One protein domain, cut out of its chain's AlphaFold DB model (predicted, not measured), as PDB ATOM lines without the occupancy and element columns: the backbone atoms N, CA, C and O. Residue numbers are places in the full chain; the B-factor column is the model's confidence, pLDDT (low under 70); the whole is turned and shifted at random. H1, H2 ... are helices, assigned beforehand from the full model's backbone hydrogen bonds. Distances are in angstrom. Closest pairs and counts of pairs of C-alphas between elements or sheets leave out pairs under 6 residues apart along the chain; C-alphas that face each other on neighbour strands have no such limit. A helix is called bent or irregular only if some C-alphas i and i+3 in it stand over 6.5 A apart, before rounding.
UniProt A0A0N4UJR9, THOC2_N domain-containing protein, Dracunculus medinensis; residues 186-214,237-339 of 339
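What this domain is: This is residues 186 to 214 and 237 to 339 of the 339 residues of the protein "THOC2_N domain-containing protein" of Dracunculus medinensis (UniProt A0A0N4UJR9). The helices form an open arch: the first arm of the long bent helix, H7a, is the crossbar, and H1 and H2, running opposite ways, make one leg. Residues 314 to 339, mostly H7b, stick out as the other leg, while H4 packs on H7a and H5 folds back on H4. The printed part has 132 residues with seven named helices, H1 to H7 in chain order, and no named strand; the class is all helix. It is extended, with a radius of gyration of the C-alphas of 22.5 A, and flat, spanning 67 by 48 by 21 A.

How they stand to each other: H7, residues 301 to 338, was assigned as one helix by its hydrogen bonds but is bent: C-alphas 314 and 317 are 7.2 A apart. Its arms H7a, residues 301 to 314, and H7b, residues 317 to 338, stand at a steep tilt of 56 degrees. The hub H4, residues 267 to 277, touches H7a, the same way at a shallow tilt of 28 degrees; the closest C-alphas, of Phe 273 and Ile 303, are 5.5 A apart. H4 and H5, residues 281 to 288, form a helical hairpin, with C-alphas of Thr 272 and Ala 284 closest at 5.4 A. H3, residues 259 to 265, touches H4 only at the corner, C-alphas of Leu 263 and Gly 270 being closest at 4.5 A. H6, residues 295 to 299, is close to but not clearly touching H1, residues 186 to 206; the closest C-alphas, of Tyr 191 and Phe 295, are 6.6 A apart. H1 and H2, residues 238 to 253, are also close but not clearly touching, at a shallow tilt of 12 degrees. In H1 to H6, H7a and H7b every O i to N i+4 pair is within hydrogen-bond range.

Where its parts are: H7b is 31.5 A long, H1 30.5 A, H2 22.4 A and H7a 20.0 A. C-alpha 186 is at (38.364, 7.538, 6.333) and C-alpha 338 at (5.016, 28.716, 62.566).

The domain as a whole: Residues 215 to 236 are not printed; C-alphas 214 and 237 are 8.9 A apart. Residues 207 to 214, 252 to 257 and 326 to 339 are under pLDDT 70.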
ATOM      1  N   THR A 186      38.005   6.116   6.221       85.94
ATOM      2  CA  THR A 186      38.364   7.538   6.333       85.94
ATOM      3  C   THR A 186      37.940   8.115   7.681       85.94
ATOM      4  O   THR A 186      38.684   8.872   8.293       85.94
ATOM      5  N   LEU A 187      36.786   7.678   8.195       82.63
ATOM      6  CA  LEU A 187      36.289   8.088   9.505       82.63
ATOM      7  C   LEU A 187      37.221   7.607  10.631       82.63
ATOM      8  O   LEU A 187      37.571   8.390  11.509       82.63
ATOM      9  N   MET A 188      37.687   6.355  10.579       82.98
ATOM     10  CA  MET A 188      38.632   5.817  11.569       82.98
ATOM     11  C   MET A 188      39.985   6.538  11.552       82.98
ATOM     12  O   MET A 188      40.571   6.769  12.610       82.98
ATOM     13  N   SER A 189      40.475   6.913  10.369       85.31
ATOM     14  CA  SER A 189      41.701   7.709  10.228       85.31
ATOM     15  C   SER A 189      41.553   9.095  10.862       85.31
ATOM     16  O   SER A 189      42.413   9.524  11.639       85.31
ATOM     17  N   ASP A 190      40.444   9.779  10.576       82.96
ATOM     18  CA  ASP A 190      40.146  11.088  11.158       82.96
ATOM     19  C   ASP A 190      40.008  11.002  12.680       82.96
ATOM     20  O   ASP A 190      40.561  11.837  13.397       82.96
ATOM     21  N   TYR A 191      39.326   9.969  13.181       83.01
ATOM     22  CA  TYR A 191      39.206   9.697  14.613       83.01
ATOM     23  C   TYR A 191      40.577   9.525  15.270       83.01
ATOM     24  O   TYR A 191      40.870  10.202  16.253       83.01
ATOM     25  N   LYS A 192      41.446   8.683  14.699       86.57
ATOM     26  CA  LYS A 192      42.792   8.451  15.235       86.57
ATOM     27  C   LYS A 192      43.612   9.741  15.279       86.57
ATOM     28  O   LYS A 192      44.249  10.029  16.286       86.57
ATOM     29  N   THR A 193      43.539  10.542  14.220       85.82
ATOM     30  CA  THR A 193      44.259  11.819  14.130       85.82
ATOM     31  C   THR A 193      43.760  12.828  15.166       85.82
ATOM     32  O   THR A 193      44.556  13.548  15.766       85.82
ATOM     33  N   ARG A 194      42.440  12.898  15.392       82.18
ATOM     34  CA  ARG A 194      41.856  13.751  16.439       82.18
ATOM     35  C   ARG A 194      42.282  13.282  17.826       82.18
ATOM     36  O   ARG A 194      42.810  14.085  18.581       82.18
ATOM     37  N   LEU A 195      42.188  11.984  18.105       84.15
ATOM     38  CA  LEU A 195      42.611  11.412  19.381       84.15
ATOM     39  C   LEU A 195      44.094  11.684  19.681       84.15
ATOM     40  O   LEU A 195      44.444  12.040  20.802       84.15
ATOM     41  N   GLU A 196      44.977  11.556  18.687       86.19
ATOM     42  CA  GLU A 196      46.401  11.884  18.839       86.19
ATOM     43  C   GLU A 196      46.621  13.373  19.142       86.19
ATOM     44  O   GLU A 196      47.443  13.706  20.000       86.19
ATOM     45  N   ARG A 197      45.868  14.264  18.482       82.17
ATOM     46  CA  ARG A 197      45.908  15.710  18.746       82.17
ATOM     47  C   ARG A 197      45.438  16.026  20.166       82.17
ATOM     48  O   ARG A 197      46.125  16.762  20.871       82.17
ATOM     49  N   ASP A 198      44.334  15.427  20.598       81.05
ATOM     50  CA  ASP A 198      43.747  15.655  21.919       81.05
ATOM     51  C   ASP A 198      44.663  15.126  23.029       81.05
ATOM     52  O   ASP A 198      44.913  15.810  24.021       81.05
ATOM     53  N   LEU A 199      45.267  13.950  22.827       85.76
ATOM     54  CA  LEU A 199      46.271  13.399  23.739       85.76
ATOM     55  C   LEU A 199      47.530  14.269  23.801       85.76
ATOM     56  O   LEU A 199      48.091  14.464  24.881       85.76
ATOM     57  N   ALA A 200      47.998  14.795  22.666       83.06
ATOM     58  CA  ALA A 200      49.142  15.701  22.638       83.06
ATOM     59  C   ALA A 200      48.839  17.016  23.370       83.06
ATOM     60  O   ALA A 200      49.699  17.517  24.095       83.06
ATOM     61  N   ARG A 201      47.617  17.543  23.223       77.39
ATOM     62  CA  ARG A 201      47.150  18.728  23.950       77.39
ATOM     63  C   ARG A 201      47.072  18.460  25.451       77.39
ATOM     64  O   ARG A 201      47.641  19.221  26.224       77.39
ATOM     65  N   SER A 202      46.469  17.341  25.856       80.48
ATOM     66  CA  SER A 202      46.364  16.947  27.265       80.48
ATOM     67  C   SER A 202      47.735  16.816  27.935       80.48
ATOM     68  O   SER A 202      47.921  17.323  29.035       80.48
ATOM     69  N   LYS A 203      48.714  16.184  27.272       82.04
ATOM     70  CA  LYS A 203      50.077  16.036  27.819       82.04
ATOM     71  C   LYS A 203      50.804  17.370  27.968       82.04
ATOM     72  O   LYS A 203      51.582  17.541  28.899       82.04
ATOM     73  N   LYS A 204      50.578  18.305  27.041       75.24
ATOM     74  CA  LYS A 204      51.160  19.650  27.119       75.24
ATOM     75  C   LYS A 204      50.520  20.482  28.227       75.24
ATOM     76  O   LYS A 204      51.241  21.168  28.932       75.24
ATOM     77  N   ALA A 205      49.208  20.363  28.424       72.38
ATOM     78  CA  ALA A 205      48.507  21.042  29.513       72.38
ATOM     79  C   ALA A 205      48.927  20.545  30.912       72.38
ATOM     80  O   ALA A 205      48.870  21.303  31.873       72.38
ATOM     81  N   GLU A 206      49.373  19.290  31.038       71.83
ATOM     82  CA  GLU A 206      49.856  18.735  32.312       71.83
ATOM     83  C   GLU A 206      51.254  19.260  32.701       71.83
ATOM     84  O   GLU A 206      51.558  19.411  33.885       71.83
ATOM     85  N   ILE A 207      52.110  19.569  31.719       68.85
ATOM     86  CA  ILE A 207      53.509  19.955  31.945       68.85
ATOM     87  C   ILE A 207      53.692  21.434  31.602       68.85
ATOM     88  O   ILE A 207      54.092  21.787  30.492       68.85
ATOM     89  N   ILE A 208      53.458  22.313  32.579       66.67
ATOM     90  CA  ILE A 208      53.703  23.744  32.387       66.67
ATOM     91  C   ILE A 208      55.196  24.036  32.560       66.67
ATOM     92  O   ILE A 208      55.738  24.008  33.669       66.67
ATOM     93  N   SER A 209      55.879  24.321  31.449       67.74
ATOM     94  CA  SER A 209      57.294  24.697  31.467       67.74
ATOM     95  C   SER A 209      57.464  26.119  32.005       67.74
ATOM     96  O   SER A 209      57.319  27.112  31.294       67.74
ATOM     97  N   THR A 210      57.821  26.219  33.282       68.38
ATOM     98  CA  THR A 210      58.081  27.483  33.983       68.38
ATOM     99  C   THR A 210      59.327  28.222  33.487       68.38
ATOM    100  O   THR A 210      59.476  29.414  33.739       68.38
ATOM    101  N   ALA A 211      60.210  27.545  32.748       68.10
ATOM    102  CA  ALA A 211      61.492  28.089  32.302       68.10
ATOM    103  C   ALA A 211      61.374  29.248  31.295       68.10
ATOM    104  O   ALA A 211      62.324  30.009  31.133       68.10
ATOM    105  N   GLN A 212      60.236  29.377  30.605       66.61
ATOM    106  CA  GLN A 212      60.013  30.413  29.588       66.61
ATOM    107  C   GLN A 212      59.192  31.603  30.101       66.61
ATOM    108  O   GLN A 212      58.991  32.569  29.367       66.61
ATOM    109  N   ILE A 213      58.722  31.549  31.348       65.12
ATOM    110  CA  ILE A 213      57.829  32.558  31.915       65.12
ATOM    111  C   ILE A 213      58.683  33.586  32.667       65.12
ATOM    112  O   ILE A 213      59.411  33.199  33.586       65.12
ATOM    113  N   PRO A 214      58.632  34.883  32.308       64.43
ATOM    114  CA  PRO A 214      59.388  35.912  33.013       64.43
ATOM    115  C   PRO A 214      59.034  35.909  34.506       64.43
ATOM    116  O   PRO A 214      57.869  36.059  34.875       64.43
ATOM    117  N   SER A 237      54.289  34.392  38.554       80.08
ATOM    118  CA  SER A 237      52.906  34.645  38.954       80.08
ATOM    119  C   SER A 237      51.965  33.637  38.286       80.08
ATOM    120  O   SER A 237      52.125  33.304  37.114       80.08
ATOM    121  N   PHE A 238      50.951  33.163  39.017       77.92
ATOM    122  CA  PHE A 238      49.941  32.250  38.464       77.92
ATOM    123  C   PHE A 238      49.226  32.854  37.243       77.92
ATOM    124  O   PHE A 238      48.891  32.140  36.307       77.92
ATOM    125  N   ALA A 239      49.057  34.180  37.217       83.12
ATOM    126  CA  ALA A 239      48.497  34.894  36.073       83.12
ATOM    127  C   ALA A 239      49.404  34.816  34.834       83.12
ATOM    128  O   ALA A 239      48.902  34.599  33.737       83.12
ATOM    129  N   ALA A 240      50.726  34.937  34.999       80.35
ATOM    130  CA  ALA A 240      51.674  34.786  33.894       80.35
ATOM    131  C   ALA A 240      51.684  33.348  33.352       80.35
ATOM    132  O   ALA A 240      51.728  33.144  32.142       80.35
ATOM    133  N   VAL A 241      51.574  32.355  34.241       78.74
ATOM    134  CA  VAL A 241      51.418  30.943  33.863       78.74
ATOM    135  C   VAL A 241      50.120  30.713  33.084       78.74
ATOM    136  O   VAL A 241      50.154  30.123  32.009       78.74
ATOM    137  N   ALA A 242      48.994  31.225  33.585       81.33
ATOM    138  CA  ALA A 242      47.694  31.104  32.929       81.33
ATOM    139  C   ALA A 242      47.663  31.801  31.559       81.33
ATOM    140  O   ALA A 242      47.158  31.226  30.603       81.33
ATOM    141  N   ALA A 243      48.260  32.989  31.436       82.10
ATOM    142  CA  ALA A 243      48.323  33.716  30.170       82.10
ATOM    143  C   ALA A 243      49.155  32.968  29.116       82.10
ATOM    144  O   ALA A 243      48.758  32.886  27.954       82.10
ATOM    145  N   VAL A 244      50.293  32.382  29.510       78.53
ATOM    146  CA  VAL A 244      51.091  31.546  28.599       78.53
ATOM    147  C   VAL A 244      50.288  30.321  28.165       78.53
ATOM    148  O   VAL A 244      50.223  30.045  26.967       78.53
ATOM    149  N   GLN A 245      49.601  29.657  29.098       78.12
ATOM    150  CA  GLN A 245      48.737  28.518  28.789       78.12
ATOM    151  C   GLN A 245      47.607  28.896  27.815       78.12
ATOM    152  O   GLN A 245      47.432  28.222  26.803       78.12
ATOM    153  N   GLU A 246      46.905  30.011  28.045       79.70
ATOM    154  CA  GLU A 246      45.859  30.516  27.143       79.70
ATOM    155  C   GLU A 246      46.402  30.809  25.741       79.70
ATOM    156  O   GLU A 246      45.776  30.448  24.743       79.70
ATOM    157  N   THR A 247      47.583  31.426  25.633       79.64
ATOM    158  CA  THR A 247      48.189  31.692  24.319       79.64
ATOM    159  C   THR A 247      48.610  30.420  23.588       79.64
ATOM    160  O   THR A 247      48.544  30.379  22.358       79.64
ATOM    161  N   GLU A 248      49.038  29.377  24.304       73.66
ATOM    162  CA  GLU A 248      49.289  28.071  23.694       73.66
ATOM    163  C   GLU A 248      47.985  27.396  23.262       73.66
ATOM    164  O   GLU A 248      47.916  26.899  22.138       73.66
ATOM    165  N   ASP A 249      46.939  27.435  24.088       74.48
ATOM    166  CA  ASP A 249      45.620  26.884  23.767       74.48
ATOM    167  C   ASP A 249      44.992  27.542  22.528       74.48
ATOM    168  O   ASP A 249      44.435  26.844  21.678       74.48
ATOM    169  N   LEU A 250      45.150  28.859  22.360       73.69
ATOM    170  CA  LEU A 250      44.704  29.574  21.158       73.69
ATOM    171  C   LEU A 250      45.383  29.055  19.881       73.69
ATOM    172  O   LEU A 250      44.710  28.864  18.870       73.69
ATOM    173  N   LYS A 251      46.683  28.731  19.928       71.28
ATOM    174  CA  LYS A 251      47.400  28.153  18.773       71.28
ATOM    175  C   LYS A 251      46.887  26.763  18.397       71.28
ATOM    176  O   LYS A 251      46.981  26.373  17.237       71.28
ATOM    177  N   PHE A 252      46.361  25.998  19.357       64.13
ATOM    178  CA  PHE A 252      45.728  24.708  19.066       64.13
ATOM    179  C   PHE A 252      44.340  24.873  18.437       64.13
ATOM    180  O   PHE A 252      43.989  24.089  17.554       64.13
ATOM    181  N   LEU A 253      43.590  25.906  18.836       62.98
ATOM    182  CA  LEU A 253      42.267  26.227  18.287       62.98
ATOM    183  C   LEU A 253      42.326  26.762  16.849       62.98
ATOM    184  O   LEU A 253      41.412  26.503  16.073       62.98
ATOM    185  N   GLU A 254      43.408  27.435  16.445       55.68
ATOM    186  CA  GLU A 254      43.582  27.924  15.063       55.68
ATOM    187  C   GLU A 254      43.565  26.802  14.002       55.68
ATOM    188  O   GLU A 254      43.285  27.059  12.831       55.68
ATOM    189  N   GLY A 255      43.833  25.549  14.395       54.97
ATOM    190  CA  GLY A 255      43.741  24.376  13.520       54.97
ATOM    191  C   GLY A 255      42.388  23.655  13.548       54.97
ATOM    192  O   GLY A 255      42.179  22.726  12.759       54.97
ATOM    193  N   GLU A 256      41.480  24.031  14.450       59.61
ATOM    194  CA  GLU A 256      40.155  23.428  14.543       59.61
ATOM    195  C   GLU A 256      39.210  24.093  13.545       59.61
ATOM    196  O   GLU A 256      38.855  25.268  13.631       59.61
ATOM    197  N   ASN A 257      38.788  23.311  12.553       63.69
ATOM    198  CA  ASN A 257      37.710  23.709  11.663       63.69
ATOM    199  C   ASN A 257      36.479  24.083  12.500       63.69
ATOM    200  O   ASN A 257      36.088  23.294  13.365       63.69
ATOM    201  N   SER A 258      35.855  25.226  12.185       74.94
ATOM    202  CA  SER A 258      34.569  25.638  12.766       74.94
ATOM    203  C   SER A 258      33.594  24.460  12.829       74.94
ATOM    204  O   SER A 258      33.545  23.643  11.903       74.94
ATOM    205  N   ASP A 259      32.822  24.381  13.911       79.57
ATOM    206  CA  ASP A 259      31.887  23.287  14.171       79.57
ATOM    207  C   ASP A 259      30.935  23.046  12.982       79.57
ATOM    208  O   ASP A 259      30.802  21.930  12.475       79.57
ATOM    209  N   GLU A 260      30.392  24.128  12.418       81.14
ATOM    210  CA  GLU A 260      29.574  24.073  11.201       81.14
ATOM    211  C   GLU A 260      30.331  23.480  10.009       81.14
ATOM    212  O   GLU A 260      29.779  22.696   9.240       81.14
ATOM    213  N   MET A 261      31.616  23.802   9.849       82.15
ATOM    214  CA  MET A 261      32.413  23.254   8.756       82.15
ATOM    215  C   MET A 261      32.658  21.751   8.933       82.15
ATOM    216  O   MET A 261      32.706  21.026   7.937       82.15
ATOM    217  N   ASN A 262      32.783  21.259  10.169       83.41
ATOM    218  CA  ASN A 262      32.886  19.823  10.434       83.41
ATOM    219  C   ASN A 262      31.582  19.098  10.075       83.41
ATOM    220  O   ASN A 262      31.631  18.080   9.378       83.41
ATOM    221  N   LEU A 263      30.434  19.647  10.484       86.09
ATOM    222  CA  LEU A 263      29.109  19.098  10.175       86.09
ATOM    223  C   LEU A 263      28.813  19.109   8.669       86.09
ATOM    224  O   LEU A 263      28.323  18.121   8.125       86.09
ATOM    225  N   ASN A 264      29.179  20.188   7.975       86.53
ATOM    226  CA  ASN A 264      28.936  20.330   6.540       86.53
ATOM    227  C   ASN A 264      29.846  19.423   5.692       86.53
ATOM    228  O   ASN A 264      29.457  19.018   4.595       86.53
ATOM    229  N   LYS A 265      31.055  19.097   6.173       86.71
ATOM    230  CA  LYS A 265      31.994  18.193   5.481       86.71
ATOM    231  C   LYS A 265      31.694  16.719   5.744       86.71
ATOM    232  O   LYS A 265      31.791  15.904   4.831       86.71
ATOM    233  N   ASN A 266      31.357  16.359   6.982       90.83
ATOM    234  CA  ASN A 266      31.077  14.978   7.355       90.83
ATOM    235  C   ASN A 266      29.568  14.722   7.329       90.83
ATOM    236  O   ASN A 266      28.868  14.974   8.306       90.83
ATOM    237  N   GLN A 267      29.074  14.169   6.220       94.22
ATOM    238  CA  GLN A 267      27.638  13.995   5.999       94.22
ATOM    239  C   GLN A 267      26.980  13.063   7.019       94.22
ATOM    240  O   GLN A 267      25.819  13.256   7.372       94.22
ATOM    241  N   LYS A 268      27.712  12.073   7.538       93.40
ATOM    242  CA  LYS A 268      27.194  11.192   8.594       93.40
ATOM    243  C   LYS A 268      27.002  11.945   9.907       93.40
ATOM    244  O   LYS A 268      25.987  11.746  10.572       93.40
ATOM    245  N   LEU A 269      27.954  12.804  10.276       92.94
ATOM    246  CA  LEU A 269      27.814  13.669  11.450       92.94
ATOM    247  C   LEU A 269      26.693  14.691  11.245       92.94
ATOM    248  O   LEU A 269      25.851  14.823  12.124       92.94
ATOM    249  N   GLY A 270      26.629  15.335  10.075       94.96
ATOM    250  CA  GLY A 270      25.568  16.285   9.733       94.96
ATOM    251  C   GLY A 270      24.167  15.673   9.807       94.96
ATOM    252  O   GLY A 270      23.271  16.257  10.413       94.96
ATOM    253  N   LEU A 271      23.983  14.453   9.286       96.17
ATOM    254  CA  LEU A 271      22.713  13.730   9.406       96.17
ATOM    255  C   LEU A 271      22.396  13.366  10.862       96.17
ATOM    256  O   LEU A 271      21.253  13.488  11.288       96.17
ATOM    257  N   THR A 272      23.397  12.935  11.632       95.22
ATOM    258  CA  THR A 272      23.211  12.596  13.052       95.22
ATOM    259  C   THR A 272      22.788  13.820  13.859       95.22
ATOM    260  O   THR A 272      21.854  13.733  14.649       95.22
ATOM    261  N   PHE A 273      23.421  14.967  13.612       95.28
ATOM    262  CA  PHE A 273      23.045  16.243  14.211       95.28
ATOM    263  C   PHE A 273      21.602  16.630  13.857       95.28
ATOM    264  O   PHE A 273      20.805  16.897  14.750       95.28
ATOM    265  N   ALA A 274      21.218  16.556  12.579       96.42
ATOM    266  CA  ALA A 274      19.848  16.858  12.165       96.42
ATOM    267  C   ALA A 274      18.800  15.904  12.774       96.42
ATOM    268  O   ALA A 274      17.700  16.336  13.106       96.42
ATOM    269  N   LEU A 275      19.125  14.618  12.956       96.31
ATOM    270  CA  LEU A 275      18.241  13.663  13.637       96.31
ATOM    271  C   LEU A 275      18.051  13.996  15.122       96.31
ATOM    272  O   LEU A 275      16.955  13.801  15.644       96.31
ATOM    273  N   LEU A 276      19.096  14.488  15.794       95.14
ATOM    274  CA  LEU A 276      19.012  14.931  17.188       95.14
ATOM    275  C   LEU A 276      18.158  16.196  17.318       95.14
ATOM    276  O   LEU A 276      17.269  16.233  18.165       95.14
ATOM    277  N   GLU A 277      18.363  17.176  16.437       94.15
ATOM    278  CA  GLU A 277      17.569  18.413  16.386       94.15
ATOM    279  C   GLU A 277      16.075  18.146  16.145       94.15
ATOM    280  O   GLU A 277      15.213  18.755  16.780       94.15
ATOM    281  N   GLU A 278      15.745  17.192  15.269       93.41
ATOM    282  CA  GLU A 278      14.357  16.781  15.015       93.41
ATOM    283  C   GLU A 278      13.778  15.871  16.126       93.41
ATOM    284  O   GLU A 278      12.608  15.495  16.062       93.41
ATOM    285  N   GLY A 279      14.563  15.519  17.154       92.07
ATOM    286  CA  GLY A 279      14.125  14.715  18.305       92.07
ATOM    287  C   GLY A 279      14.062  13.202  18.056       92.07
ATOM    288  O   GLY A 279      13.548  12.450  18.886       92.07
ATOM    289  N   ALA A 280      14.600  12.717  16.937       92.98
ATOM    290  CA  ALA A 280      14.556  11.313  16.536       92.98
ATOM    291  C   ALA A 280      15.654  10.472  17.220       92.98
ATOM    292  O   ALA A 280      16.499   9.867  16.552       92.98
ATOM    293  N   TRP A 281      15.640  10.397  18.559       93.26
ATOM    294  CA  TRP A 281      16.693   9.738  19.349       93.26
ATOM    295  C   TRP A 281      16.978   8.294  18.923       93.26
ATOM    296  O   TRP A 281      18.134   7.899  18.834       93.26
ATOM    297  N   SER A 282      15.951   7.493  18.631       94.58
ATOM    298  CA  SER A 282      16.141   6.087  18.249       94.58
ATOM    299  C   SER A 282      16.973   5.934  16.971       94.58
ATOM    300  O   SER A 282      17.848   5.071  16.910       94.58
ATOM    301  N   LEU A 283      16.743   6.796  15.980       95.06
ATOM    302  CA  LEU A 283      17.490   6.827  14.722       95.06
ATOM    303  C   LEU A 283      18.871   7.458  14.906       95.06
ATOM    304  O   LEU A 283      19.860   6.927  14.402       95.06
ATOM    305  N   ALA A 284      18.957   8.547  15.675       94.49
ATOM    306  CA  ALA A 284      20.232   9.168  16.016       94.49
ATOM    307  C   ALA A 284      21.151   8.176  16.743       94.49
ATOM    308  O   ALA A 284      22.316   8.035  16.378       94.49
ATOM    309  N   LYS A 285      20.615   7.407  17.697       93.46
ATOM    310  CA  LYS A 285      21.340   6.354  18.413       93.46
ATOM    311  C   LYS A 285      21.869   5.284  17.461       93.46
ATOM    312  O   LYS A 285      23.026   4.904  17.577       93.46
ATOM    313  N   GLN A 286      21.069   4.832  16.491       93.64
ATOM    314  CA  GLN A 286      21.534   3.856  15.495       93.64
ATOM    315  C   GLN A 286      22.738   4.356  14.685       93.64
ATOM    316  O   GLN A 286      23.565   3.543  14.270       93.64
ATOM    317  N   LEU A 287      22.844   5.667  14.443       92.20
ATOM    318  CA  LEU A 287      24.031   6.259  13.826       92.20
ATOM    319  C   LEU A 287      25.175   6.412  14.827       92.20
ATOM    320  O   LEU A 287      26.293   6.025  14.502       92.20
ATOM    321  N   LEU A 288      24.904   6.916  16.035       91.93
ATOM    322  CA  LEU A 288      25.889   7.077  17.112       91.93
ATOM    323  C   LEU A 288      26.602   5.762  17.446       91.93
ATOM    324  O   LEU A 288      27.825   5.749  17.522       91.93
ATOM    325  N   ASP A 289      25.862   4.655  17.520       91.94
ATOM    326  CA  ASP A 289      26.401   3.311  17.769       91.94
ATOM    327  C   ASP A 289      27.376   2.838  16.665       91.94
ATOM    328  O   ASP A 289      28.118   1.877  16.857       91.94
ATOM    329  N   ARG A 290      27.369   3.477  15.485       88.91
ATOM    330  CA  ARG A 290      28.276   3.166  14.364       88.91
ATOM    331  C   ARG A 290      29.515   4.055  14.326       88.91
ATOM    332  O   ARG A 290      30.432   3.759  13.556       88.91
ATOM    333  N   PHE A 291      29.540   5.145  15.086       89.66
ATOM    334  CA  PHE A 291      30.739   5.961  15.226       89.66
ATOM    335  C   PHE A 291      31.687   5.346  16.264       89.66
ATOM    336  O   PHE A 291      31.244   4.625  17.158       89.66
ATOM    337  N   PRO A 292      32.997   5.637  16.179       87.98
ATOM    338  CA  PRO A 292      33.922   5.349  17.268       87.98
ATOM    339  C   PRO A 292      33.468   6.029  18.561       87.98
ATOM    340  O   PRO A 292      32.802   7.070  18.522       87.98
ATOM    341  N   GLU A 293      33.864   5.464  19.701       83.47
ATOM    342  CA  GLU A 293      33.506   6.000  21.015       83.47
ATOM    343  C   GLU A 293      33.822   7.498  21.118       83.47
ATOM    344  O   GLU A 293      34.905   7.956  20.755       83.47
ATOM    345  N   PHE A 294      32.830   8.266  21.576       81.71
ATOM    346  CA  PHE A 294      32.883   9.719  21.779       81.71
ATOM    347  C   PHE A 294      33.209  10.573  20.542       81.71
ATOM    348  O   PHE A 294      33.227  11.799  20.649       81.71
ATOM    349  N   PHE A 295      33.391   9.982  19.354       87.71
ATOM    350  CA  PHE A 295      33.776  10.724  18.153       87.71
ATOM    351  C   PHE A 295      32.769  11.815  17.797       87.71
ATOM    352  O   PHE A 295      33.173  12.938  17.535       87.71
ATOM    353  N   ALA A 296      31.468  11.511  17.799       86.22
ATOM    354  CA  ALA A 296      30.450  12.477  17.386       86.22
ATOM    355  C   ALA A 296      30.392  13.705  18.313       86.22
ATOM    356  O   ALA A 296      30.332  14.832  17.833       86.22
ATOM    357  N   VAL A 297      30.483  13.479  19.626       86.29
ATOM    358  CA  VAL A 297      30.445  14.529  20.659       86.29
ATOM    359  C   VAL A 297      31.721  15.372  20.642       86.29
ATOM    360  O   VAL A 297      31.665  16.579  20.835       86.29
ATOM    361  N   ASN A 298      32.873  14.751  20.378       82.91
ATOM    362  CA  ASN A 298      34.147  15.462  20.303       82.91
ATOM    363  C   ASN A 298      34.345  16.169  18.947       82.91
ATOM    364  O   ASN A 298      35.024  17.185  18.840       82.91
ATOM    365  N   ALA A 299      33.746  15.646  17.874       84.62
ATOM    366  CA  ALA A 299      33.845  16.247  16.550       84.62
ATOM    367  C   ALA A 299      33.002  17.519  16.407       84.62
ATOM    368  O   ALA A 299      33.373  18.380  15.605       84.62
ATOM    369  N   SER A 300      31.886  17.607  17.139       86.85
ATOM    370  CA  SER A 300      30.960  18.730  17.073       86.85
ATOM    371  C   SER A 300      30.353  19.064  18.432       86.85
ATOM    372  O   SER A 300      29.700  18.226  19.058       86.85
ATOM    373  N   LYS A 301      30.504  20.323  18.855       88.88
ATOM    374  CA  LYS A 301      29.894  20.838  20.086       88.88
ATOM    375  C   LYS A 301      28.374  20.875  19.959       88.88
ATOM    376  O   LYS A 301      27.679  20.564  20.921       88.88
ATOM    377  N   ASN A 302      27.862  21.210  18.780       90.79
ATOM    378  CA  ASN A 302      26.430  21.253  18.512       90.79
ATOM    379  C   ASN A 302      25.764  19.892  18.746       90.79
ATOM    380  O   ASN A 302      24.701  19.846  19.347       90.79
ATOM    381  N   ILE A 303      26.417  18.776  18.391       92.03
ATOM    382  CA  ILE A 303      25.904  17.432  18.715       92.03
ATOM    383  C   ILE A 303      25.776  17.240  20.232       92.03
ATOM    384  O   ILE A 303      24.773  16.703  20.701       92.03
ATOM    385  N   ALA A 304      26.771  17.681  21.006       91.35
ATOM    386  CA  ALA A 304      26.736  17.595  22.464       91.35
ATOM    387  C   ALA A 304      25.583  18.424  23.056       91.35
ATOM    388  O   ALA A 304      24.877  17.948  23.944       91.35
ATOM    389  N   LEU A 305      25.378  19.637  22.532       93.22
ATOM    390  CA  LEU A 305      24.287  20.520  22.938       93.22
ATOM    391  C   LEU A 305      22.922  19.917  22.592       93.22
ATOM    392  O   LEU A 305      22.094  19.806  23.482       93.22
ATOM    393  N   SER A 306      22.712  19.409  21.374       92.21
ATOM    394  CA  SER A 306      21.433  18.780  21.009       92.21
ATOM    395  C   SER A 306      21.124  17.541  21.856       92.21
ATOM    396  O   SER A 306      19.966  17.286  22.172       92.21
ATOM    397  N   ILE A 307      22.141  16.763  22.256       92.10
ATOM    398  CA  ILE A 307      21.950  15.655  23.208       92.10
ATOM    399  C   ILE A 307      21.554  16.199  24.586       92.10
ATOM    400  O   ILE A 307      20.632  15.662  25.198       92.10
ATOM    401  N   SER A 308      22.220  17.253  25.066       92.75
ATOM    402  CA  SER A 308      21.890  17.907  26.338       92.75
ATOM    403  C   SER A 308      20.454  18.425  26.344       92.75
ATOM    404  O   SER A 308      19.707  18.114  27.265       92.75
ATOM    405  N   ASP A 309      20.041  19.123  25.289       92.15
ATOM    406  CA  ASP A 309      18.688  19.658  25.131       92.15
ATOM    407  C   ASP A 309      17.641  18.536  25.088       92.15
ATOM    408  O   ASP A 309      16.548  18.662  25.640       92.15
ATOM    409  N   LEU A 310      17.961  17.406  24.447       91.08
ATOM    410  CA  LEU A 310      17.074  16.242  24.398       91.08
ATOM    411  C   LEU A 310      16.912  15.609  25.786       91.08
ATOM    412  O   LEU A 310      15.798  15.250  26.173       91.08
ATOM    413  N   ILE A 311      18.006  15.509  26.546       91.80
ATOM    414  CA  ILE A 311      17.988  15.033  27.932       91.80
ATOM    415  C   ILE A 311      17.183  15.993  28.807       91.80
ATOM    416  O   ILE A 311      16.304  15.535  29.536       91.80
ATOM    417  N   GLU A 312      17.425  17.299  28.699       91.75
ATOM    418  CA  GLU A 312      16.703  18.337  29.438       91.75
ATOM    419  C   GLU A 312      15.195  18.204  29.216       91.75
ATOM    420  O   GLU A 312      14.453  18.016  30.176       91.75
ATOM    421  N   ARG A 313      14.745  18.142  27.956       89.65
ATOM    422  CA  ARG A 313      13.324  17.944  27.618       89.65
ATOM    423  C   ARG A 313      12.751  16.633  28.153       89.65
ATOM    424  O   ARG A 313      11.579  16.584  28.503       89.65
ATOM    425  N   SER A 314      13.548  15.564  28.196       88.91
ATOM    426  CA  SER A 314      13.087  14.255  28.680       88.91
ATOM    427  C   SER A 314      12.929  14.174  30.201       88.91
ATOM    428  O   SER A 314      12.161  13.347  30.689       88.91
ATOM    429  N   ILE A 315      13.665  15.005  30.945       91.58
ATOM    430  CA  ILE A 315      13.684  15.002  32.412       91.58
ATOM    431  C   ILE A 315      12.861  16.167  32.978       91.58
ATOM    432  O   ILE A 315      12.476  16.096  34.142       91.58
ATOM    433  N   ASP A 316      12.558  17.206  32.190       89.20
ATOM    434  CA  ASP A 316      11.875  18.420  32.662       89.20
ATOM    435  C   ASP A 316      10.579  18.103  33.420       89.20
ATOM    436  O   ASP A 316      10.450  18.511  34.570       89.20
ATOM    437  N   ASP A 317       9.694  17.261  32.873       88.00
ATOM    438  CA  ASP A 317       8.455  16.848  33.556       88.00
ATOM    439  C   ASP A 317       8.728  16.286  34.966       88.00
ATOM    440  O   ASP A 317       8.109  16.689  35.955       88.00
ATOM    441  N   PHE A 318       9.720  15.399  35.084       87.41
ATOM    442  CA  PHE A 318      10.125  14.803  36.359       87.41
ATOM    443  C   PHE A 318      10.770  15.830  37.302       87.41
ATOM    444  O   PHE A 318      10.553  15.802  38.518       87.41
ATOM    445  N   TYR A 319      11.563  16.753  36.757       85.04
ATOM    446  CA  TYR A 319      12.206  17.808  37.528       85.04
ATOM    447  C   TYR A 319      11.177  18.799  38.089       85.04
ATOM    448  O   TYR A 319      11.244  19.139  39.273       85.04
ATOM    449  N   GLN A 320      10.184  19.205  37.291       87.70
ATOM    450  CA  GLN A 320       9.102  20.090  37.730       87.70
ATOM    451  C   GLN A 320       8.254  19.448  38.834       87.70
ATOM    452  O   GLN A 320       7.940  20.111  39.828       87.70
ATOM    453  N   GLU A 321       7.935  18.154  38.727       85.60
ATOM    454  CA  GLU A 321       7.225  17.427  39.790       85.60
ATOM    455  C   GLU A 321       8.016  17.407  41.105       85.60
ATOM    456  O   GLU A 321       7.457  17.675  42.173       85.60
ATOM    457  N   LEU A 322       9.327  17.149  41.046       81.16
ATOM    458  CA  LEU A 322      10.193  17.173  42.227       81.16
ATOM    459  C   LEU A 322      10.294  18.564  42.848       81.16
ATOM    460  O   LEU A 322      10.218  18.690  44.072       81.16
ATOM    461  N   VAL A 323      10.452  19.610  42.037       79.65
ATOM    462  CA  VAL A 323      10.509  20.995  42.524       79.65
ATOM    463  C   VAL A 323       9.184  21.387  43.173       79.65
ATOM    464  O   VAL A 323       9.192  21.962  44.265       79.65
ATOM    465  N   PHE A 324       8.048  21.021  42.577       75.01
ATOM    466  CA  PHE A 324       6.734  21.250  43.173       75.01
ATOM    467  C   PHE A 324       6.566  20.484  44.490       75.01
ATOM    468  O   PHE A 324       6.113  21.050  45.490       75.01
ATOM    469  N   PHE A 325       6.983  19.217  44.535       72.17
ATOM    470  CA  PHE A 325       6.909  18.395  45.739       72.17
ATOM    471  C   PHE A 325       7.804  18.936  46.860       72.17
ATOM    472  O   PHE A 325       7.345  19.083  47.991       72.17
ATOM    473  N   LEU A 326       9.050  19.313  46.556       68.17
ATOM    474  CA  LEU A 326       9.982  19.931  47.506       68.17
ATOM    475  C   LEU A 326       9.514  21.321  47.949       68.17
ATOM    476  O   LEU A 326       9.676  21.668  49.119       68.17
ATOM    477  N   GLY A 327       8.890  22.094  47.059       64.99
ATOM    478  CA  GLY A 327       8.241  23.363  47.382       64.99
ATOM    479  C   GLY A 327       7.069  23.177  48.349       64.99
ATOM    480  O   GLY A 327       6.989  23.873  49.360       64.99
ATOM    481  N   SER A 328       6.218  22.178  48.106       59.93
ATOM    482  CA  SER A 328       5.104  21.801  48.985       59.93
ATOM    483  C   SER A 328       5.587  21.254  50.334       59.93
ATOM    484  O   SER A 328       5.014  21.577  51.377       59.93
ATOM    485  N   LEU A 329       6.685  20.487  50.350       58.67
ATOM    486  CA  LEU A 329       7.311  19.995  51.578       58.67
ATOM    487  C   LEU A 329       7.932  21.137  52.389       58.67
ATOM    488  O   LEU A 329       7.722  21.203  53.599       58.67
ATOM    489  N   ARG A 330       8.642  22.070  51.736       57.76
ATOM    490  CA  ARG A 330       9.152  23.291  52.377       57.76
ATOM    491  C   ARG A 330       8.017  24.130  52.952       57.76
ATOM    492  O   ARG A 330       8.149  24.603  54.074       57.76
ATOM    493  N   PHE A 331       6.901  24.266  52.236       54.48
ATOM    494  CA  PHE A 331       5.735  25.003  52.720       54.48
ATOM    495  C   PHE A 331       5.075  24.304  53.918       54.48
ATOM    496  O   PHE A 331       4.770  24.952  54.914       54.48
ATOM    497  N   LYS A 332       4.930  22.970  53.889       53.99
ATOM    498  CA  LYS A 332       4.413  22.184  55.025       53.99
ATOM    499  C   LYS A 332       5.328  22.240  56.250       53.99
ATOM    500  O   LYS A 332       4.826  22.396  57.358       53.99
ATOM    501  N   ILE A 333       6.647  22.156  56.072       55.95
ATOM    502  CA  ILE A 333       7.624  22.281  57.168       55.95
ATOM    503  C   ILE A 333       7.616  23.703  57.744       55.95
ATOM    504  O   ILE A 333       7.663  23.861  58.960       55.95
ATOM    505  N   PHE A 334       7.496  24.731  56.897       51.09
ATOM    506  CA  PHE A 334       7.391  26.122  57.341       51.09
ATOM    507  C   PHE A 334       6.108  26.370  58.150       51.09
ATOM    508  O   PHE A 334       6.168  26.979  59.211       51.09
ATOM    509  N   VAL A 335       4.961  25.825  57.722       55.13
ATOM    510  CA  VAL A 335       3.696  25.923  58.476       55.13
ATOM    511  C   VAL A 335       3.770  25.184  59.819       55.13
ATOM    512  O   VAL A 335       3.250  25.693  60.803       55.13
ATOM    513  N   ILE A 336       4.454  24.035  59.893       57.22
ATOM    514  CA  ILE A 336       4.653  23.292  61.154       57.22
ATOM    515  C   ILE A 336       5.573  24.042  62.132       57.22
ATOM    516  O   ILE A 336       5.411  23.890  63.334       57.22
ATOM    517  N   PHE A 337       6.521  24.850  61.649       50.97
ATOM    518  CA  PHE A 337       7.397  25.664  62.506       50.97
ATOM    519  C   PHE A 337       6.798  27.025  62.903       50.97
ATOM    520  O   PHE A 337       7.352  27.696  63.772       50.97
ATOM    521  N   CYS A 338       5.702  27.453  62.266       53.65
ATOM    522  CA  CYS A 338       5.016  28.716  62.566       53.65
ATOM    523  C   CYS A 338       3.756  28.562  63.443       53.65
ATOM    524  O   CYS A 338       3.162  29.581  63.796       53.65
ATOM    525  N   ILE A 339       3.354  27.333  63.780       48.99
ATOM    526  CA  ILE A 339       2.301  26.996  64.759       48.99
ATOM    527  C   ILE A 339       2.987  26.469  66.014       48.99
ATOM    528  O   ILE A 339       2.556  26.862  67.120       48.99
TER     529      ILE A 339